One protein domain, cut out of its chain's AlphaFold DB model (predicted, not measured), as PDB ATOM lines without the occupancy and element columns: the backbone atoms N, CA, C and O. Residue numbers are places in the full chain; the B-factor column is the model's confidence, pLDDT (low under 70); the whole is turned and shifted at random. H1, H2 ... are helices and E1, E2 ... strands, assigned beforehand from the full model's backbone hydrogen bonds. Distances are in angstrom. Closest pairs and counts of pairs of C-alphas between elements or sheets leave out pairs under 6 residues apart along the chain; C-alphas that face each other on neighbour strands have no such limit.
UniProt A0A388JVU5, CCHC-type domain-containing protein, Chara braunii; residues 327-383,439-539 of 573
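What this domain is: This is residues 327 to 383 and 439 to 539 of the 573 residues of the protein "CCHC-type domain-containing protein" of Chara braunii (UniProt A0A388JVU5). Little regular structure: sheet E1 E3 E2 and hairpin E4 and E5 make the body, H4 packs on both, and H5 lies far off at one end. The printed part has 158 residues, under half in named elements, mixed: H1 H2 E1 H3 E2 E3 H4 H5 E4 E5, both sheets antiparallel. It is loose, radius of gyration of the C-alphas 18.8 A, spanning 58 by 38 by 29 A.

Where its parts are: Find E1 at residues 357 to 361, E3 at 456 to 459, E2 at 445 to 448. H1, 327 to 330, begins at C-alpha 327 (61.295, 39.331, -48.309). H2 is 333 to 336, H3 370 to 373, H4 461 to 473, 16.4 A, H5 486 to 499, 19.9 A. E4 is 518 to 521; E5, 529 to 532, ends at C-alpha 532 (44.769, 35.950, -51.962).

How they stand to each other: Look at N 360 and O 458, 2.9 A, for E1 and E3; N 445 and O 459, 2.8 A, for hairpin E2 and E3; N 530 and O 520, 2.8 A, for hairpin E4 and E5. H1 is on the sheet E1 E3 E2, height 8.4 A; on the opposite face H4 stands up at 73 degrees. H2 is only just at the sheet's level, 3.5 A; H3 is only just not on it, with 4 pairs of C-alphas within 10 A. The closest C-alphas of H4 and E4, Leu 468 and Val 519, are 6.0 A apart. H5 touches no helix. Every O i to N i+4 pair is within hydrogen-bond range in H4 and H5; H1, H2 and H3 are too short for one.

The domain as a whole: The farthest C-alphas, Gln 350 and Lys 504, are 58.7 A apart. Residues 384 to 438 are cut out, a gap of 19.2 A between C-alphas 383 and 439. Links H2 to E1, H4 to H5 and H5 to E4 are long. Residues 382 to 383 have pLDDT under 70.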
ATOM      1  N   GLU A 327      62.735  39.614 -48.440       95.50
ATOM      2  CA  GLU A 327      61.295  39.331 -48.309       95.50
ATOM      3  C   GLU A 327      61.034  37.926 -47.751       95.50
ATOM      4  O   GLU A 327      60.165  37.746 -46.902       95.50
ATOM      5  N   GLN A 328      61.810  36.931 -48.189       93.94
ATOM      6  CA  GLN A 328      61.651  35.542 -47.749       93.94
ATOM      7  C   GLN A 328      62.062  35.332 -46.289       93.94
ATOM      8  O   GLN A 328      61.642  34.347 -45.690       93.94
ATOM      9  N   THR A 329      62.892  36.221 -45.743       94.62
ATOM     10  CA  THR A 329      63.390  36.134 -44.368       94.62
ATOM     11  C   THR A 329      62.573  36.995 -43.410       94.62
ATOM     12  O   THR A 329      62.314  36.564 -42.294       94.62
ATOM     13  N   LEU A 330      62.170  38.201 -43.824       96.38
ATOM     14  CA  LEU A 330      61.478  39.144 -42.940       96.38
ATOM     15  C   LEU A 330      59.964  38.941 -42.886       96.38
ATOM     16  O   LEU A 330      59.356  39.299 -41.885       96.38
ATOM     17  N   THR A 331      59.329  38.436 -43.950       97.12
ATOM     18  CA  THR A 331      57.860  38.390 -44.000       97.12
ATOM     19  C   THR A 331      57.282  37.214 -43.209       97.12
ATOM     20  O   THR A 331      57.633  36.062 -43.452       97.12
ATOM     21  N   ASN A 332      56.331  37.496 -42.316       96.94
ATOM     22  CA  ASN A 332      55.636  36.507 -41.474       96.94
ATOM     23  C   ASN A 332      54.108  36.468 -41.706       96.94
ATOM     24  O   ASN A 332      53.418  35.599 -41.185       96.94
ATOM     25  N   HIS A 333      53.569  37.333 -42.572       96.38
ATOM     26  CA  HIS A 333      52.129  37.458 -42.866       96.38
ATOM     27  C   HIS A 333      51.372  36.148 -43.181       96.38
ATOM     28  O   HIS A 333      50.175  36.049 -42.917       96.38
ATOM     29  N   ARG A 334      52.036  35.139 -43.767       95.62
ATOM     30  CA  ARG A 334      51.425  33.827 -44.069       95.62
ATOM     31  C   ARG A 334      51.248  32.941 -42.844       95.62
ATOM     32  O   ARG A 334      50.423  32.030 -42.886       95.62
ATOM     33  N   GLU A 335      52.087  33.130 -41.837       94.06
ATOM     34  CA  GLU A 335      51.978  32.459 -40.548       94.06
ATOM     35  C   GLU A 335      50.910  33.159 -39.717       94.06
ATOM     36  O   GLU A 335      49.939  32.512 -39.339       94.06
ATOM     37  N   THR A 336      50.979  34.491 -39.617       95.06
ATOM     38  CA  THR A 336      49.964  35.293 -38.919       95.06
ATOM     39  C   THR A 336      48.560  35.109 -39.495       95.06
ATOM     40  O   THR A 336      47.582  35.118 -38.759       95.06
ATOM     41  N   ALA A 337      48.420  34.890 -40.808       95.19
ATOM     42  CA  ALA A 337      47.111  34.630 -41.418       95.19
ATOM     43  C   ALA A 337      46.429  33.340 -40.930       95.19
ATOM     44  O   ALA A 337      45.250  33.140 -41.205       95.19
ATOM     45  N   ARG A 338      47.163  32.461 -40.241       91.38
ATOM     46  CA  ARG A 338      46.648  31.209 -39.674       91.38
ATOM     47  C   ARG A 338      46.247  31.350 -38.213       91.38
ATOM     48  O   ARG A 338      45.648  30.429 -37.669       91.38
ATOM     49  N   GLU A 339      46.620  32.451 -37.575       90.25
ATOM     50  CA  GLU A 339      46.245  32.715 -36.197       90.25
ATOM     51  C   GLU A 339      44.756  33.054 -36.129       90.25
ATOM     52  O   GLU A 339      44.233  33.827 -36.935       90.25
ATOM     53  N   GLU A 340      44.072  32.481 -35.141       81.94
ATOM     54  CA  GLU A 340      42.630  32.662 -34.961       81.94
ATOM     55  C   GLU A 340      42.271  34.100 -34.568       81.94
ATOM     56  O   GLU A 340      41.214  34.599 -34.940       81.94
ATOM     57  N   THR A 341      43.164  34.792 -33.849       85.56
ATOM     58  CA  THR A 341      42.969  36.190 -33.445       85.56
ATOM     59  C   THR A 341      44.269  36.982 -33.532       85.56
ATOM     60  O   THR A 341      45.310  36.537 -33.061       85.56
ATOM     61  N   GLY A 342      44.204  38.195 -34.086       85.81
ATOM     62  CA  GLY A 342      45.310  39.153 -34.061       85.81
ATOM     63  C   GLY A 342      45.148  40.142 -32.911       85.81
ATOM     64  O   GLY A 342      44.445  41.141 -33.050       85.81
ATOM     65  N   LYS A 343      45.786  39.896 -31.762       93.25
ATOM     66  CA  LYS A 343      45.779  40.864 -30.649       93.25
ATOM     67  C   LYS A 343      46.743  42.015 -30.931       93.25
ATOM     68  O   LYS A 343      47.789  41.840 -31.552       93.25
ATOM     69  N   CYS A 344      46.406  43.213 -30.457       94.94
ATOM     70  CA  CYS A 344      47.300  44.356 -30.591       94.94
ATOM     71  C   CYS A 344      48.529  44.194 -29.688       94.94
ATOM     72  O   CYS A 344      48.415  44.133 -28.468       94.94
ATOM     73  N   THR A 345      49.704  44.187 -30.303       95.25
ATOM     74  CA  THR A 345      51.021  44.099 -29.650       95.25
ATOM     75  C   THR A 345      51.862  45.356 -29.862       95.25
ATOM     76  O   THR A 345      52.956  45.471 -29.321       95.25
ATOM     77  N   CYS A 346      51.352  46.317 -30.638       95.00
ATOM     78  CA  CYS A 346      52.150  47.423 -31.156       95.00
ATOM     79  C   CYS A 346      52.225  48.644 -30.230       95.00
ATOM     80  O   CYS A 346      52.697  49.697 -30.642       95.00
ATOM     81  N   SER A 347      51.700  48.577 -29.003       91.56
ATOM     82  CA  SER A 347      51.557  49.747 -28.118       91.56
ATOM     83  C   SER A 347      52.892  50.389 -27.732       91.56
ATOM     84  O   SER A 347      52.957  51.604 -27.584       91.56
ATOM     85  N   LYS A 348      53.958  49.590 -27.621       88.94
ATOM     86  CA  LYS A 348      55.301  50.044 -27.224       88.94
ATOM     87  C   LYS A 348      56.171  50.499 -28.401       88.94
ATOM     88  O   LYS A 348      57.248  51.048 -28.181       88.94
ATOM     89  N   ASP A 349      55.727  50.279 -29.638       90.94
ATOM     90  CA  ASP A 349      56.504  50.611 -30.830       90.94
ATOM     91  C   ASP A 349      56.402  52.098 -31.187       90.94
ATOM     92  O   ASP A 349      55.312  52.672 -31.295       90.94
ATOM     93  N   GLN A 350      57.558  52.708 -31.446       90.50
ATOM     94  CA  GLN A 350      57.687  54.088 -31.920       90.50
ATOM     95  C   GLN A 350      57.718  54.119 -33.456       90.50
ATOM     96  O   GLN A 350      58.691  54.544 -34.072       90.50
ATOM     97  N   LEU A 351      56.663  53.596 -34.081       93.12
ATOM     98  CA  LEU A 351      56.500  53.549 -35.536       93.12
ATOM     99  C   LEU A 351      55.268  54.356 -35.969       93.12
ATOM    100  O   LEU A 351      54.342  54.501 -35.168       93.12
ATOM    101  N   PRO A 352      55.219  54.855 -37.221       94.19
ATOM    102  CA  PRO A 352      54.042  55.541 -37.748       94.19
ATOM    103  C   PRO A 352      52.763  54.707 -37.607       94.19
ATOM    104  O   PRO A 352      52.767  53.486 -37.810       94.19
ATOM    105  N   ARG A 353      51.666  55.386 -37.254       94.31
ATOM    106  CA  ARG A 353      50.374  54.768 -36.946       94.31
ATOM    107  C   ARG A 353      49.267  55.275 -37.854       94.31
ATOM    108  O   ARG A 353      49.255  56.440 -38.237       94.31
ATOM    109  N   VAL A 354      48.307  54.400 -38.115       91.94
ATOM    110  CA  VAL A 354      47.019  54.707 -38.738       91.94
ATOM    111  C   VAL A 354      45.948  54.126 -37.822       91.94
ATOM    112  O   VAL A 354      46.071  52.982 -37.390       91.94
ATOM    113  N   GLU A 355      44.955  54.939 -37.452       89.62
ATOM    114  CA  GLU A 355      43.875  54.539 -36.528       89.62
ATOM    115  C   GLU A 355      44.395  53.950 -35.197       89.62
ATOM    116  O   GLU A 355      43.881  52.972 -34.668       89.62
ATOM    117  N   GLY A 356      45.477  54.522 -34.652       91.56
ATOM    118  CA  GLY A 356      46.074  54.087 -33.379       91.56
ATOM    119  C   GLY A 356      46.971  52.841 -33.460       91.56
ATOM    120  O   GLY A 356      47.704  52.552 -32.509       91.56
ATOM    121  N   HIS A 357      47.017  52.151 -34.599       96.38
ATOM    122  CA  HIS A 357      47.831  50.953 -34.808       96.38
ATOM    123  C   HIS A 357      49.015  51.207 -35.738       96.38
ATOM    124  O   HIS A 357      48.943  52.034 -36.641       96.38
ATOM    125  N   VAL A 358      50.121  50.482 -35.538       96.75
ATOM    126  CA  VAL A 358      51.277  50.555 -36.446       96.75
ATOM    127  C   VAL A 358      50.856  50.130 -37.851       96.75
ATOM    128  O   VAL A 358      50.315  49.040 -38.036       96.75
ATOM    129  N   LEU A 359      51.134  50.987 -38.832       96.69
ATOM    130  CA  LEU A 359      50.981  50.715 -40.258       96.69
ATOM    131  C   LEU A 359      51.959  51.613 -41.015       96.69
ATOM    132  O   LEU A 359      51.708  52.799 -41.217       96.69
ATOM    133  N   THR A 360      53.098  51.055 -41.418       96.00
ATOM    134  CA  THR A 360      54.201  51.844 -41.974       96.00
ATOM    135  C   THR A 360      54.980  51.070 -43.025       96.00
ATOM    136  O   THR A 360      55.109  49.845 -42.954       96.00
ATOM    137  N   ARG A 361      55.561  51.761 -44.010       96.44
ATOM    138  CA  ARG A 361      56.502  51.104 -44.928       96.44
ATOM    139  C   ARG A 361      57.757  50.702 -44.166       96.44
ATOM    140  O   ARG A 361      58.199  51.424 -43.276       96.44
ATOM    141  N   ILE A 362      58.375  49.596 -44.572       95.62
ATOM    142  CA  ILE A 362      59.611  49.123 -43.939       95.62
ATOM    143  C   ILE A 362      60.730  50.180 -43.982       95.62
ATOM    144  O   ILE A 362      61.500  50.296 -43.037       95.62
ATOM    145  N   ALA A 363      60.764  51.001 -45.038       93.62
ATOM    146  CA  ALA A 363      61.750  52.065 -45.219       93.62
ATOM    147  C   ALA A 363      61.644  53.202 -44.187       93.62
ATOM    148  O   ALA A 363      62.593  53.953 -43.994       93.62
ATOM    149  N   GLN A 364      60.492  53.330 -43.527       93.69
ATOM    150  CA  GLN A 364      60.250  54.320 -42.473       93.69
ATOM    151  C   GLN A 364      60.620  53.781 -41.082       93.69
ATOM    152  O   GLN A 364      60.532  54.507 -40.097       93.69
ATOM    153  N   CYS A 365      61.016  52.509 -40.979       92.50
ATOM    154  CA  CYS A 365      61.484  51.916 -39.737       92.50
ATOM    155  C   CYS A 365      62.998  52.108 -39.621       92.50
ATOM    156  O   CYS A 365      63.772  51.458 -40.324       92.50
ATOM    157  N   SER A 366      63.424  52.979 -38.704       89.62
ATOM    158  CA  SER A 366      64.840  53.284 -38.450       89.62
ATOM    159  C   SER A 366      65.658  52.068 -37.999       89.62
ATOM    160  O   SER A 366      66.873  52.042 -38.172       89.62
ATOM    161  N   LEU A 367      64.998  51.038 -37.460       88.50
ATOM    162  CA  LEU A 367      65.637  49.780 -37.065       88.50
ATOM    163  C   LEU A 367      66.098  48.937 -38.262       88.50
ATOM    164  O   LEU A 367      66.905  48.024 -38.080       88.50
ATOM    165  N   VAL A 368      65.572  49.203 -39.464       91.50
ATOM    166  CA  VAL A 368      65.825  48.401 -40.662       91.50
ATOM    167  C   VAL A 368      66.914  49.052 -41.520       91.50
ATOM    168  O   VAL A 368      66.720  50.173 -41.996       91.50
ATOM    169  N   PRO A 369      68.034  48.354 -41.801       90.81
ATOM    170  CA  PRO A 369      69.067  48.862 -42.700       90.81
ATOM    171  C   PRO A 369      68.516  49.165 -44.100       90.81
ATOM    172  O   PRO A 369      67.702  48.398 -44.614       90.81
ATOM    173  N   MET A 370      69.041  50.202 -44.765       91.88
ATOM    174  CA  MET A 370      68.634  50.599 -46.129       91.88
ATOM    175  C   MET A 370      68.646  49.428 -47.123       91.88
ATOM    176  O   MET A 370      67.748  49.287 -47.950       91.88
ATOM    177  N   PHE A 371      69.633  48.530 -47.008       91.12
ATOM    178  CA  PHE A 371      69.718  47.325 -47.835       91.12
ATOM    179  C   PHE A 371      68.475  46.427 -47.718       91.12
ATOM    180  O   PHE A 371      68.096  45.772 -48.681       91.12
ATOM    181  N   MET A 372      67.814  46.388 -46.563       92.50
ATOM    182  CA  MET A 372      66.627  45.562 -46.339       92.50
ATOM    183  C   MET A 372      65.314  46.279 -46.674       92.50
ATOM    184  O   MET A 372      64.245  45.689 -46.533       92.50
ATOM    185  N   HIS A 373      65.353  47.528 -47.149       93.44
ATOM    186  CA  HIS A 373      64.133  48.238 -47.554       93.44
ATOM    187  C   HIS A 373      63.490  47.627 -48.799       93.44
ATOM    188  O   HIS A 373      62.273  47.701 -48.967       93.44
ATOM    189  N   ASN A 374      64.304  47.000 -49.651       94.31
ATOM    190  CA  ASN A 374      63.848  46.275 -50.825       94.31
ATOM    191  C   ASN A 374      63.874  44.764 -50.564       94.31
ATOM    192  O   ASN A 374      64.927  44.135 -50.483       94.31
ATOM    193  N   GLY A 375      62.688  44.164 -50.514       93.38
ATOM    194  CA  GLY A 375      62.470  42.738 -50.305       93.38
ATOM    195  C   GLY A 375      63.080  41.836 -51.380       93.38
ATOM    196  O   GLY A 375      63.303  40.659 -51.111       93.38
ATOM    197  N   LYS A 376      63.387  42.358 -52.578       93.06
ATOM    198  CA  LYS A 376      64.063  41.606 -53.652       93.06
ATOM    199  C   LYS A 376      65.580  41.568 -53.516       93.06
ATOM    200  O   LYS A 376      66.219  40.831 -54.265       93.06
ATOM    201  N   ASN A 377      66.152  42.316 -52.575       90.25
ATOM    202  CA  ASN A 377      67.584  42.254 -52.329       90.25
ATOM    203  C   ASN A 377      67.968  40.858 -51.827       90.25
ATOM    204  O   ASN A 377      67.249  40.233 -51.044       90.25
ATOM    205  N   ILE A 378      69.089  40.356 -52.337       89.38
ATOM    206  CA  ILE A 378      69.580  39.004 -52.075       89.38
ATOM    207  C   ILE A 378      70.514  39.059 -50.869       89.38
ATOM    208  O   ILE A 378      71.497  39.797 -50.886       89.38
ATOM    209  N   LEU A 379      70.210  38.284 -49.831       86.25
ATOM    210  CA  LEU A 379      71.032  38.202 -48.629       86.25
ATOM    211  C   LEU A 379      72.314  37.414 -48.908       86.25
ATOM    212  O   LEU A 379      72.339  36.477 -49.713       86.25
ATOM    213  N   GLN A 380      73.381  37.781 -48.211       81.19
ATOM    214  CA  GLN A 380      74.599  36.988 -48.192       81.19
ATOM    215  C   GLN A 380      74.407  35.804 -47.242       81.19
ATOM    216  O   GLN A 380      74.014  35.984 -46.086       81.19
ATOM    217  N   SER A 381      74.675  34.589 -47.722       72.69
ATOM    218  CA  SER A 381      74.757  33.430 -46.833       72.69
ATOM    219  C   SER A 381      75.944  33.645 -45.892       72.69
ATOM    220  O   SER A 381      77.068  33.776 -46.367       72.69
ATOM    221  N   GLY A 382      75.694  33.727 -44.580       61.31
ATOM    222  CA  GLY A 382      76.753  33.821 -43.559       61.31
ATOM    223  C   GLY A 382      77.547  32.521 -43.413       61.31
ATOM    224  O   GLY A 382      78.652  32.499 -42.886       61.31
ATOM    225  N   VAL A 383      76.998  31.436 -43.955       57.81
ATOM    226  CA  VAL A 383      77.613  30.121 -43.999       57.81
ATOM    227  C   VAL A 383      77.983  29.871 -45.458       57.81
ATOM    228  O   VAL A 383      77.094  29.677 -46.294       57.81
ATOM    229  N   CYS A 439      63.330  38.454 -35.848       95.62
ATOM    230  CA  CYS A 439      63.041  38.178 -34.439       95.62
ATOM    231  C   CYS A 439      62.608  39.439 -33.676       95.62
ATOM    232  O   CYS A 439      61.661  39.390 -32.895       95.62
ATOM    233  N   ARG A 440      63.262  40.582 -33.922       94.06
ATOM    234  CA  ARG A 440      62.912  41.869 -33.293       94.06
ATOM    235  C   ARG A 440      61.558  42.420 -33.735       94.06
ATOM    236  O   ARG A 440      60.968  43.198 -32.997       94.06
ATOM    237  N   LEU A 441      61.105  42.068 -34.936       94.75
ATOM    238  CA  LEU A 441      59.818  42.482 -35.495       94.75
ATOM    239  C   LEU A 441      58.736  41.404 -35.347       94.75
ATOM    240  O   LEU A 441      57.636  41.601 -35.849       94.75
ATOM    241  N   ASN A 442      59.018  40.281 -34.677       94.25
ATOM    242  CA  ASN A 442      58.126  39.118 -34.650       94.25
ATOM    243  C   ASN A 442      56.803  39.372 -33.909       94.25
ATOM    244  O   ASN A 442      55.814  38.690 -34.149       94.25
ATOM    245  N   HIS A 443      56.759  40.366 -33.017       94.75
ATOM    246  CA  HIS A 443      55.508  40.809 -32.397       94.75
ATOM    247  C   HIS A 443      54.625  41.617 -33.359       94.75
ATOM    248  O   HIS A 443      53.471  41.869 -33.032       94.75
ATOM    249  N   LEU A 444      55.134  42.030 -34.523       96.62
ATOM    250  CA  LEU A 444      54.416  42.733 -35.588       96.62
ATOM    251  C   LEU A 444      54.300  41.854 -36.842       96.62
ATOM    252  O   LEU A 444      54.911  40.795 -36.957       96.62
ATOM    253  N   VAL A 445      53.520  42.319 -37.817       97.69
ATOM    254  CA  VAL A 445      53.348  41.637 -39.103       97.69
ATOM    255  C   VAL A 445      54.127  42.364 -40.182       97.69
ATOM    256  O   VAL A 445      53.880  43.537 -40.461       97.69
ATOM    257  N   VAL A 446      55.037  41.649 -40.832       98.12
ATOM    258  CA  VAL A 446      55.752  42.107 -42.020       98.12
ATOM    259  C   VAL A 446      55.153  41.424 -43.247       98.12
ATOM    260  O   VAL A 446      55.173  40.195 -43.392       98.12
ATOM    261  N   VAL A 447      54.613  42.234 -44.155       97.88
ATOM    262  CA  VAL A 447      53.848  41.780 -45.323       97.88
ATOM    263  C   VAL A 447      54.357  42.460 -46.603       97.88
ATOM    264  O   VAL A 447      54.681  43.655 -46.578       97.88
ATOM    265  N   PRO A 448      54.459  41.742 -47.736       97.69
ATOM    266  CA  PRO A 448      54.784  42.360 -49.015       97.69
ATOM    267  C   PRO A 448      53.603  43.180 -49.549       97.69
ATOM    268  O   PRO A 448      52.443  42.937 -49.230       97.69
ATOM    269  N   VAL A 449      53.896  44.162 -50.398       96.88
ATOM    270  CA  VAL A 449      52.893  45.085 -50.943       96.88
ATOM    271  C   VAL A 449      52.408  44.617 -52.318       96.88
ATOM    272  O   VAL A 449      53.211  44.358 -53.218       96.88
ATOM    273  N   ASP A 450      51.087  44.559 -52.520       96.19
ATOM    274  CA  ASP A 450      50.494  44.158 -53.802       96.19
ATOM    275  C   ASP A 450      50.928  45.103 -54.932       96.19
ATOM    276  O   ASP A 450      50.833  46.330 -54.821       96.19
ATOM    277  N   ARG A 451      51.384  44.502 -56.040       89.81
ATOM    278  CA  ARG A 451      51.868  45.185 -57.255       89.81
ATOM    279  C   ARG A 451      53.018  46.175 -57.020       89.81
ATOM    280  O   ARG A 451      53.219  47.066 -57.838       89.81
ATOM    281  N   ASN A 452      53.794  46.001 -55.952       93.06
ATOM    282  CA  ASN A 452      55.013  46.767 -55.705       93.06
ATOM    283  C   ASN A 452      56.174  45.816 -55.377       93.06
ATOM    284  O   ASN A 452      56.389  45.496 -54.205       93.06
ATOM    285  N   PRO A 453      56.894  45.314 -56.398       89.50
ATOM    286  CA  PRO A 453      57.974  44.355 -56.207       89.50
ATOM    287  C   PRO A 453      59.011  44.858 -55.199       89.50
ATOM    288  O   PRO A 453      59.586  45.927 -55.376       89.50
ATOM    289  N   GLY A 454      59.243  44.084 -54.136       91.06
ATOM    290  CA  GLY A 454      60.216  44.427 -53.097       91.06
ATOM    291  C   GLY A 454      59.710  45.398 -52.031       91.06
ATOM    292  O   GLY A 454      60.362  45.562 -51.005       91.06
ATOM    293  N   GLY A 455      58.536  46.004 -52.203       95.94
ATOM    294  CA  GLY A 455      57.922  46.794 -51.143       95.94
ATOM    295  C   GLY A 455      57.425  45.907 -50.006       95.94
ATOM    296  O   GLY A 455      56.684  44.956 -50.247       95.94
ATOM    297  N   MET A 456      57.776  46.264 -48.771       97.62
ATOM    298  CA  MET A 456      57.270  45.620 -47.558       97.62
ATOM    299  C   MET A 456      56.689  46.660 -46.597       97.62
ATOM    300  O   MET A 456      57.095  47.828 -46.590       97.62
ATOM    301  N   VAL A 457      55.727  46.226 -45.794       97.62
ATOM    302  CA  VAL A 457      55.036  47.027 -44.779       97.62
ATOM    303  C   VAL A 457      55.108  46.292 -43.453       97.62
ATOM    304  O   VAL A 457      54.977  45.071 -43.417       97.62
ATOM    305  N   ILE A 458      55.320  47.056 -42.386       97.62
ATOM    306  CA  ILE A 458      55.217  46.607 -41.002       97.62
ATOM    307  C   ILE A 458      53.864  47.091 -40.483       97.62
ATOM    308  O   ILE A 458      53.539  48.276 -40.608       97.62
ATOM    309  N   MET A 459      53.069  46.189 -39.922       96.88
ATOM    310  CA  MET A 459      51.743  46.506 -39.407       96.88
ATOM    311  C   MET A 459      51.413  45.749 -38.124       96.88
ATOM    312  O   MET A 459      51.997  44.711 -37.817       96.88
ATOM    313  N   CYS A 460      50.464  46.281 -37.363       97.31
ATOM    314  CA  CYS A 460      49.947  45.629 -36.171       97.31
ATOM    315  C   CYS A 460      49.209  44.322 -36.532       97.31
ATOM    316  O   CYS A 460      48.436  44.321 -37.497       97.31
ATOM    317  N   PRO A 461      49.358  43.239 -35.740       97.19
ATOM    318  CA  PRO A 461      48.599  42.005 -35.950       97.19
ATOM    319  C   PRO A 461      47.082  42.214 -35.948       97.19
ATOM    320  O   PRO A 461      46.390  41.619 -36.769       97.19
ATOM    321  N   ALA A 462      46.570  43.118 -35.105       96.00
ATOM    322  CA  ALA A 462      45.150  43.475 -35.085       96.00
ATOM    323  C   ALA A 462      44.679  44.085 -36.414       96.00
ATOM    324  O   ALA A 462      43.664  43.664 -36.960       96.00
ATOM    325  N   THR A 463      45.449  45.019 -36.982       96.00
ATOM    326  CA  THR A 463      45.148  45.634 -38.284       96.00
ATOM    327  C   THR A 463      45.192  44.610 -39.417       96.00
ATOM    328  O   THR A 463      44.309  44.592 -40.271       96.00
ATOM    329  N   TYR A 464      46.195  43.726 -39.420       97.19
ATOM    330  CA  TYR A 464      46.303  42.675 -40.432       97.19
ATOM    331  C   TYR A 464      45.136  41.680 -40.347       97.19
ATOM    332  O   TYR A 464      44.533  41.336 -41.365       97.19
ATOM    333  N   HIS A 465      44.778  41.259 -39.131       95.88
ATOM    334  CA  HIS A 465      43.674  40.334 -38.902       95.88
ATOM    335  C   HIS A 465      42.312  40.962 -39.228       95.88
ATOM    336  O   HIS A 465      41.464  40.302 -39.826       95.88
ATOM    337  N   HIS A 466      42.123  42.254 -38.952       94.31
ATOM    338  CA  HIS A 466      40.958  42.999 -39.432       94.31
ATOM    339  C   HIS A 466      40.852  42.953 -40.967       94.31
ATOM    340  O   HIS A 466      39.788  42.658 -41.509       94.31
ATOM    341  N   GLY A 467      41.970  43.142 -41.679       94.69
ATOM    342  CA  GLY A 467      42.024  42.979 -43.134       94.69
ATOM    343  C   GLY A 467      41.601  41.580 -43.605       94.69
ATOM    344  O   GLY A 467      40.855  41.465 -44.577       94.69
ATOM    345  N   LEU A 468      42.023  40.514 -42.912       95.00
ATOM    346  CA  LEU A 468      41.589  39.138 -43.207       95.00
ATOM    347  C   LEU A 468      40.078  38.970 -43.034       95.00
ATOM    348  O   LEU A 468      39.415  38.472 -43.945       95.00
ATOM    349  N   GLN A 469      39.535  39.429 -41.905       93.00
ATOM    350  CA  GLN A 469      38.108  39.333 -41.610       93.00
ATOM    351  C   GLN A 469      37.272  40.069 -42.657       93.00
ATOM    352  O   GLN A 469      36.346  39.489 -43.213       93.00
ATOM    353  N   MET A 470      37.636  41.308 -42.993       93.62
ATOM    354  CA  MET A 470      36.913  42.103 -43.989       93.62
ATOM    355  C   MET A 470      36.950  41.484 -45.389       93.62
ATOM    356  O   MET A 470      35.994  41.621 -46.148       93.62
ATOM    357  N   MET A 471      38.051  40.826 -45.764       95.38
ATOM    358  CA  MET A 471      38.206  40.260 -47.106       95.38
ATOM    359  C   MET A 471      37.596  38.865 -47.263       95.38
ATOM    360  O   MET A 471      37.192  38.529 -48.379       95.38
ATOM    361  N   PHE A 472      37.511  38.087 -46.181       92.75
ATOM    362  CA  PHE A 472      37.015  36.710 -46.194       92.75
ATOM    363  C   PHE A 472      35.807  36.519 -45.270       92.75
ATOM    364  O   PHE A 472      34.693  36.390 -45.764       92.75
ATOM    365  N   ASN A 473      35.998  36.510 -43.948       90.06
ATOM    366  CA  ASN A 473      34.977  36.078 -42.981       90.06
ATOM    367  C   ASN A 473      33.700  36.936 -42.985       90.06
ATOM    368  O   ASN A 473      32.610  36.404 -42.818       90.06
ATOM    369  N   LEU A 474      33.837  38.249 -43.163       90.50
ATOM    370  CA  LEU A 474      32.735  39.219 -43.183       90.50
ATOM    371  C   LEU A 474      32.269  39.546 -44.607       90.50
ATOM    372  O   LEU A 474      31.395  40.388 -44.808       90.50
ATOM    373  N   ASN A 475      32.867  38.910 -45.613       92.75
ATOM    374  CA  ASN A 475      32.544  39.148 -47.006       92.75
ATOM    375  C   ASN A 475      31.470  38.157 -47.468       92.75
ATOM    376  O   ASN A 475      31.705  36.952 -47.508       92.75
ATOM    377  N   ALA A 476      30.317  38.680 -47.892       91.25
ATOM    378  CA  ALA A 476      29.165  37.893 -48.338       91.25
ATOM    379  C   ALA A 476      29.450  36.958 -49.532       91.25
ATOM    380  O   ALA A 476      28.681  36.034 -49.784       91.25
ATOM    381  N   ALA A 477      30.547  37.176 -50.267       89.75
ATOM    382  CA  ALA A 477      30.983  36.278 -51.335       89.75
ATOM    383  C   ALA A 477      31.539  34.933 -50.825       89.75
ATOM    384  O   ALA A 477      31.720  34.012 -51.622       89.75
ATOM    385  N   TYR A 478      31.832  34.814 -49.527       89.44
ATOM    386  CA  TYR A 478      32.355  33.600 -48.906       89.44
ATOM    387  C   TYR A 478      31.335  33.004 -47.938       89.44
ATOM    388  O   TYR A 478      30.657  33.710 -47.197       89.44
ATOM    389  N   HIS A 479      31.254  31.674 -47.921       86.81
ATOM    390  CA  HIS A 479      30.448  30.950 -46.949       86.81
ATOM    391  C   HIS A 479      31.339  30.458 -45.811       86.81
ATOM    392  O   HIS A 479      32.301  29.720 -46.044       86.81
ATOM    393  N   GLN A 480      31.026  30.863 -44.583       87.88
ATOM    394  CA  GLN A 480      31.744  30.392 -43.409       87.88
ATOM    395  C   GLN A 480      31.305  28.965 -43.073       87.88
ATOM    396  O   GLN A 480      30.123  28.693 -42.884       87.88
ATOM    397  N   VAL A 481      32.275  28.057 -42.976       88.88
ATOM    398  CA  VAL A 481      32.045  26.669 -42.571       88.88
ATOM    399  C   VAL A 481      32.686  26.468 -41.205       88.88
ATOM    400  O   VAL A 481      33.908  26.443 -41.085       88.88
ATOM    401  N   SER A 482      31.862  26.361 -40.165       87.19
ATOM    402  CA  SER A 482      32.295  26.133 -38.784       87.19
ATOM    403  C   SER A 482      32.019  24.695 -38.344       87.19
ATOM    404  O   SER A 482      30.995  24.119 -38.712       87.19
ATOM    405  N   GLY A 483      32.906  24.132 -37.520       88.25
ATOM    406  CA  GLY A 483      32.691  22.834 -36.866       88.25
ATOM    407  C   GLY A 483      32.876  21.597 -37.752       88.25
ATOM    408  O   GLY A 483      32.563  20.502 -37.303       88.25
ATOM    409  N   GLN A 484      33.378  21.751 -38.980       91.12
ATOM    410  CA  GLN A 484      33.722  20.635 -39.870       91.12
ATOM    411  C   GLN A 484      35.232  20.550 -40.049       91.12
ATOM    412  O   GLN A 484      35.914  21.574 -40.149       91.12
ATOM    413  N   SER A 485      35.754  19.329 -40.134       92.75
ATOM    414  CA  SER A 485      37.159  19.132 -40.481       92.75
ATOM    415  C   SER A 485      37.400  19.409 -41.969       92.75
ATOM    416  O   SER A 485      36.533  19.187 -42.815       92.75
ATOM    417  N   GLU A 486      38.609  19.848 -42.332       91.62
ATOM    418  CA  GLU A 486      38.994  20.056 -43.738       91.62
ATOM    419  C   GLU A 486      38.724  18.808 -44.599       91.62
ATOM    420  O   GLU A 486      38.249  18.901 -45.732       91.62
ATOM    421  N   LYS A 487      38.947  17.619 -44.028       93.44
ATOM    422  CA  LYS A 487      38.697  16.334 -44.682       93.44
ATOM    423  C   LYS A 487      37.213  16.109 -44.988       93.44
ATOM    424  O   LYS A 487      36.896  15.608 -46.065       93.44
ATOM    425  N   GLU A 488      36.314  16.474 -44.075       94.50
ATOM    426  CA  GLU A 488      34.861  16.399 -44.291       94.50
ATOM    427  C   GLU A 488      34.416  17.353 -45.399       94.50
ATOM    428  O   GLU A 488      33.692  16.945 -46.313       94.50
ATOM    429  N   VAL A 489      34.913  18.593 -45.372       94.00
ATOM    430  CA  VAL A 489      34.609  19.600 -46.397       94.00
ATOM    431  C   VAL A 489      35.064  19.114 -47.774       94.00
ATOM    432  O   VAL A 489      34.283  19.117 -48.726       94.00
ATOM    433  N   LEU A 490      36.297  18.612 -47.892       94.50
ATOM    434  CA  LEU A 490      36.820  18.071 -49.149       94.50
ATOM    435  C   LEU A 490      36.052  16.828 -49.624       94.50
ATOM    436  O   LEU A 490      35.830  16.670 -50.825       94.50
ATOM    437  N   ALA A 491      35.613  15.955 -48.712       94.44
ATOM    438  CA  ALA A 491      34.801  14.789 -49.055       94.44
ATOM    439  C   ALA A 491      33.426  15.194 -49.612       94.44
ATOM    440  O   ALA A 491      32.974  14.635 -50.620       94.44
ATOM    441  N   ARG A 492      32.789  16.207 -49.012       94.25
ATOM    442  CA  ARG A 492      31.545  16.792 -49.521       94.25
ATOM    443  C   ARG A 492      31.749  17.400 -50.909       94.25
ATOM    444  O   ARG A 492      31.022  17.036 -51.832       94.25
ATOM    445  N   LEU A 493      32.773  18.238 -51.085       93.69
ATOM    446  CA  LEU A 493      33.091  18.860 -52.377       93.69
ATOM    447  C   LEU A 493      33.367  17.817 -53.465       93.69
ATOM    448  O   LEU A 493      32.883  17.948 -54.586       93.69
ATOM    449  N   ARG A 494      34.091  16.739 -53.141       95.19
ATOM    450  CA  ARG A 494      34.335  15.629 -54.071       95.19
ATOM    451  C   ARG A 494      33.045  14.909 -54.468       95.19
ATOM    452  O   ARG A 494      32.912  14.468 -55.610       95.19
ATOM    453  N   THR A 495      32.112  14.765 -53.533       95.81
ATOM    454  CA  THR A 495      30.807  14.141 -53.789       95.81
ATOM    455  C   THR A 495      29.971  15.010 -54.723       95.81
ATOM    456  O   THR A 495      29.454  14.509 -55.720       95.81
ATOM    457  N   GLU A 496      29.908  16.319 -54.471       95.25
ATOM    458  CA  GLU A 496      29.240  17.280 -55.358       95.25
ATOM    459  C   GLU A 496      29.898  17.313 -56.746       95.25
ATOM    460  O   GLU A 496      29.209  17.232 -57.760       95.25
ATOM    461  N   PHE A 497      31.231  17.310 -56.808       95.25
ATOM    462  CA  PHE A 497      31.994  17.264 -58.057       95.25
ATOM    463  C   PHE A 497      31.605  16.070 -58.945       95.25
ATOM    464  O   PHE A 497      31.381  16.234 -60.146       95.25
ATOM    465  N   LYS A 498      31.459  14.876 -58.353       95.88
ATOM    466  CA  LYS A 498      30.964  13.682 -59.058       95.88
ATOM    467  C   LYS A 498      29.482  13.782 -59.411       95.88
ATOM    468  O   LYS A 498      29.096  13.392 -60.506       95.88
ATOM    469  N   LYS A 499      28.652  14.319 -58.510       96.56
ATOM    470  CA  LYS A 499      27.210  14.509 -58.743       96.56
ATOM    471  C   LYS A 499      26.948  15.369 -59.983       96.56
ATOM    472  O   LYS A 499      26.044  15.063 -60.750       96.56
ATOM    473  N   PHE A 500      27.758  16.402 -60.204       94.81
ATOM    474  CA  PHE A 500      27.692  17.247 -61.400       94.81
ATOM    475  C   PHE A 500      28.376  16.639 -62.639       94.81
ATOM    476  O   PHE A 500      28.407  17.272 -63.692       94.81
ATOM    477  N   GLY A 501      28.934  15.427 -62.544       94.00
ATOM    478  CA  GLY A 501      29.610  14.750 -63.653       94.00
ATOM    479  C   GLY A 501      30.908  15.428 -64.103       94.00
ATOM    480  O   GLY A 501      31.337  15.237 -65.243       94.00
ATOM    481  N   LEU A 502      31.525  16.252 -63.246       94.00
ATOM    482  CA  LEU A 502      32.755  16.983 -63.570       94.00
ATOM    483  C   LEU A 502      33.989  16.071 -63.613       94.00
ATOM    484  O   LEU A 502      35.001  16.421 -64.220       94.00
ATOM    485  N   ASP A 503      33.888  14.878 -63.038       94.06
ATOM    486  CA  ASP A 503      34.873  13.804 -63.132       94.06
ATOM    487  C   ASP A 503      35.098  13.337 -64.575       94.06
ATOM    488  O   ASP A 503      36.228  13.016 -64.946       94.06
ATOM    489  N   LYS A 504      34.069  13.424 -65.430       93.12
ATOM    490  CA  LYS A 504      34.192  13.198 -66.881       93.12
ATOM    491  C   LYS A 504      35.113  14.222 -67.550       93.12
ATOM    492  O   LYS A 504      35.773  13.920 -68.541       93.12
ATOM    493  N   LEU A 505      35.157  15.444 -67.017       93.25
ATOM    494  CA  LEU A 505      36.002  16.518 -67.530       93.25
ATOM    495  C   LEU A 505      37.413  16.444 -66.968       93.25
ATOM    496  O   LEU A 505      38.338  16.871 -67.649       93.25
ATOM    497  N   GLY A 506      37.624  15.898 -65.776       93.06
ATOM    498  CA  GLY A 506      38.950  15.654 -65.226       93.06
ATOM    499  C   GLY A 506      38.888  14.991 -63.858       93.06
ATOM    500  O   GLY A 506      38.018  15.305 -63.053       93.06
ATOM    501  N   GLU A 507      39.841  14.106 -63.579       92.69
ATOM    502  CA  GLU A 507      39.897  13.415 -62.293       92.69
ATOM    503  C   GLU A 507      40.126  14.383 -61.127       92.69
ATOM    504  O   GLU A 507      40.898  15.344 -61.221       92.69
ATOM    505  N   TRP A 508      39.459  14.083 -60.013       94.44
ATOM    506  CA  TRP A 508      39.651  14.772 -58.743       94.44
ATOM    507  C   TRP A 508      41.048  14.492 -58.185       94.44
ATOM    508  O   TRP A 508      41.442  13.329 -58.080       94.44
ATOM    509  N   ASN A 509      41.772  15.532 -57.763       93.31
ATOM    510  CA  ASN A 509      43.079  15.361 -57.125       93.31
ATOM    511  C   ASN A 509      42.934  14.665 -55.751       93.31
ATOM    512  O   ASN A 509      42.308  15.231 -54.856       93.31
ATOM    513  N   PRO A 510      43.509  13.466 -55.534       90.31
ATOM    514  CA  PRO A 510      43.434  12.792 -54.238       90.31
ATOM    515  C   PRO A 510      44.237  13.505 -53.140       90.31
ATOM    516  O   PRO A 510      43.878  13.382 -51.975       90.31
ATOM    517  N   ALA A 511      45.271  14.269 -53.504       91.25
ATOM    518  CA  ALA A 511      46.060  15.105 -52.599       91.25
ATOM    519  C   ALA A 511      45.492  16.536 -52.524       91.25
ATOM    520  O   ALA A 511      46.235  17.513 -52.583       91.25
ATOM    521  N   ALA A 512      44.162  16.664 -52.534       93.62
ATOM    522  CA  ALA A 512      43.515  17.964 -52.453       93.62
ATOM    523  C   ALA A 512      43.630  18.543 -51.040       93.62
ATOM    524  O   ALA A 512      43.402  17.827 -50.068       93.62
ATOM    525  N   GLU A 513      43.907  19.840 -50.961       93.06
ATOM    526  CA  GLU A 513      43.948  20.618 -49.720       93.06
ATOM    527  C   GLU A 513      43.260  21.968 -49.945       93.06
ATOM    528  O   GLU A 513      43.229  22.494 -51.069       93.06
ATOM    529  N   LEU A 514      42.705  22.543 -48.881       89.50
ATOM    530  CA  LEU A 514      42.156  23.889 -48.904       89.50
ATOM    531  C   LEU A 514      43.284  24.925 -48.923       89.50
ATOM    532  O   LEU A 514      44.296  24.842 -48.224       89.50
ATOM    533  N   GLY A 515      43.094  25.947 -49.753       89.12
ATOM    534  CA  GLY A 515      44.037  27.043 -49.894       89.12
ATOM    535  C   GLY A 515      44.231  27.819 -48.599       89.12
ATOM    536  O   GLY A 515      43.270  28.290 -47.997       89.12
ATOM    537  N   ARG A 516      45.489  28.050 -48.212       91.69
ATOM    538  CA  ARG A 516      45.823  28.931 -47.083       91.69
ATOM    539  C   ARG A 516      45.713  30.387 -47.519       91.69
ATOM    540  O   ARG A 516      46.646  30.931 -48.114       91.69
ATOM    541  N   ALA A 517      44.548  30.976 -47.277       93.81
ATOM    542  CA  ALA A 517      44.242  32.346 -47.655       93.81
ATOM    543  C   ALA A 517      45.043  33.370 -46.833       93.81
ATOM    544  O   ALA A 517      45.396  33.133 -45.682       93.81
ATOM    545  N   TYR A 518      45.353  34.509 -47.445       96.56
ATOM    546  CA  TYR A 518      45.994  35.654 -46.797       96.56
ATOM    547  C   TYR A 518      45.620  36.951 -47.523       96.56
ATOM    548  O   TYR A 518      45.012  36.920 -48.595       96.56
ATOM    549  N   VAL A 519      45.984  38.103 -46.961       97.12
ATOM    550  CA  VAL A 519      45.752  39.418 -47.581       97.12
ATOM    551  C   VAL A 519      47.058  40.161 -47.802       97.12
ATOM    552  O   VAL A 519      48.017  39.993 -47.055       97.12
ATOM    553  N   LEU A 520      47.094  40.999 -48.837       97.69
ATOM    554  CA  LEU A 520      48.204  41.915 -49.103       97.69
ATOM    555  C   LEU A 520      47.693  43.364 -49.131       97.69
ATOM    556  O   LEU A 520      46.675  43.616 -49.782       97.69
ATOM    557  N   PRO A 521      48.373  44.327 -48.487       97.06
ATOM    558  CA  PRO A 521      48.037  45.744 -48.612       97.06
ATOM    559  C   PRO A 521      48.368  46.261 -50.020       97.06
ATOM    560  O   PRO A 521      49.353  45.845 -50.641       97.06
ATOM    561  N   LYS A 522      47.567  47.194 -50.541       95.75
ATOM    562  CA  LYS A 522      47.774  47.798 -51.866       95.75
ATOM    563  C   LYS A 522      48.853  48.874 -51.828       95.75
ATOM    564  O   LYS A 522      49.000  49.600 -50.858       95.75
ATOM    565  N   HIS A 523      49.582  49.042 -52.931       93.25
ATOM    566  CA  HIS A 523      50.686  50.004 -52.986       93.25
ATOM    567  C   HIS A 523      50.288  51.463 -52.737       93.25
ATOM    568  O   HIS A 523      50.961  52.131 -51.954       93.25
ATOM    569  N   LYS A 524      49.239  51.955 -53.407       92.12
ATOM    570  CA  LYS A 524      48.825  53.367 -53.321       92.12
ATOM    571  C   LYS A 524      48.174  53.715 -51.984       92.12
ATOM    572  O   LYS A 524      48.283  54.847 -51.541       92.12
ATOM    573  N   ASP A 525      47.507  52.743 -51.379       93.12
ATOM    574  CA  ASP A 525      46.762  52.904 -50.141       93.12
ATOM    575  C   ASP A 525      46.913  51.626 -49.316       93.12
ATOM    576  O   ASP A 525      46.373  50.577 -49.679       93.12
ATOM    577  N   LEU A 526      47.683  51.729 -48.230       93.25
ATOM    578  CA  LEU A 526      48.007  50.601 -47.359       93.25
ATOM    579  C   LEU A 526      46.809  50.140 -46.515       93.25
ATOM    580  O   LEU A 526      46.864  49.041 -45.972       93.25
ATOM    581  N   THR A 527      45.742  50.943 -46.426       92.44
ATOM    582  CA  THR A 527      44.494  50.585 -45.728       92.44
ATOM    583  C   THR A 527      43.569  49.728 -46.593       92.44
ATOM    584  O   THR A 527      42.612  49.132 -46.100       92.44
ATOM    585  N   ARG A 528      43.859  49.622 -47.898       94.25
ATOM    586  CA  ARG A 528      43.118  48.775 -48.837       94.25
ATOM    587  C   ARG A 528      43.837  47.460 -49.066       94.25
ATOM    588  O   ARG A 528      45.037  47.419 -49.331       94.25
ATOM    589  N   TRP A 529      43.061  46.386 -49.091       95.06
ATOM    590  CA  TRP A 529      43.576  45.021 -49.121       95.06
ATOM    591  C   TRP A 529      43.280  44.320 -50.444       95.06
ATOM    592  O   TRP A 529      42.384  44.698 -51.210       95.06
ATOM    593  N   ARG A 530      44.063  43.282 -50.725       95.62
ATOM    594  CA  ARG A 530      43.812  42.305 -51.778       95.62
ATOM    595  C   ARG A 530      43.718  40.912 -51.151       95.62
ATOM    596  O   ARG A 530      44.725  40.467 -50.598       95.62
ATOM    597  N   PRO A 531      42.576  40.212 -51.271       96.06
ATOM    598  CA  PRO A 531      42.493  38.812 -50.881       96.06
ATOM    599  C   PRO A 531      43.324  37.947 -51.823       96.06
ATOM    600  O   PRO A 531      43.265  38.100 -53.047       96.06
ATOM    601  N   ILE A 532      44.077  37.014 -51.248       95.69
ATOM    602  CA  ILE A 532      44.769  35.950 -51.962       95.69
ATOM    603  C   ILE A 532      44.288  34.616 -51.397       95.69
ATOM    604  O   ILE A 532      44.582  34.279 -50.255       95.69
ATOM    605  N   ALA A 533      43.572  33.848 -52.217       92.44
ATOM    606  CA  ALA A 533      43.147  32.484 -51.915       92.44
ATOM    607  C   ALA A 533      43.859  31.523 -52.885       92.44
ATOM    608  O   ALA A 533      43.465  31.424 -54.050       92.44
ATOM    609  N   PRO A 534      44.962  30.875 -52.469       91.31
ATOM    610  CA  PRO A 534      45.679  29.939 -53.327       91.31
ATOM    611  C   PRO A 534      44.808  28.730 -53.698       91.31
ATOM    612  O   PRO A 534      44.276  28.067 -52.822       91.31
ATOM    613  N   ALA A 535      44.710  28.408 -54.989       88.12
ATOM    614  CA  ALA A 535      43.947  27.257 -55.500       88.12
ATOM    615  C   ALA A 535      44.855  26.184 -56.140       88.12
ATOM    616  O   ALA A 535      44.452  25.403 -57.001       88.12
ATOM    617  N   ASN A 536      46.142  26.165 -55.784       85.12
ATOM    618  CA  ASN A 536      47.125  25.273 -56.401       85.12
ATOM    619  C   ASN A 536      46.902  23.796 -56.048       85.12
ATOM    620  O   ASN A 536      47.142  22.962 -56.924       85.12
ATOM    621  N   ALA A 537      46.436  23.511 -54.830       88.44
ATOM    622  CA  ALA A 537      46.124  22.171 -54.331       88.44
ATOM    623  C   ALA A 537      44.625  21.820 -54.433       88.44
ATOM    624  O   ALA A 537      44.194  20.794 -53.921       88.44
ATOM    625  N   GLU A 538      43.816  22.641 -55.108       90.31
ATOM    626  CA  GLU A 538      42.372  22.417 -55.196       90.31
ATOM    627  C   GLU A 538      42.032  21.121 -55.958       90.31
ATOM    628  O   GLU A 538      42.590  20.830 -57.023       90.31
ATOM    629  N   GLY A 539      41.058  20.363 -55.443       92.06
ATOM    630  CA  GLY A 539      40.623  19.079 -55.998       92.06
ATOM    631  C   GLY A 539      40.124  19.124 -57.444       92.06
ATOM    632  O   GLY A 539      40.370  18.188 -58.206       92.06
TER     633      GLY A 539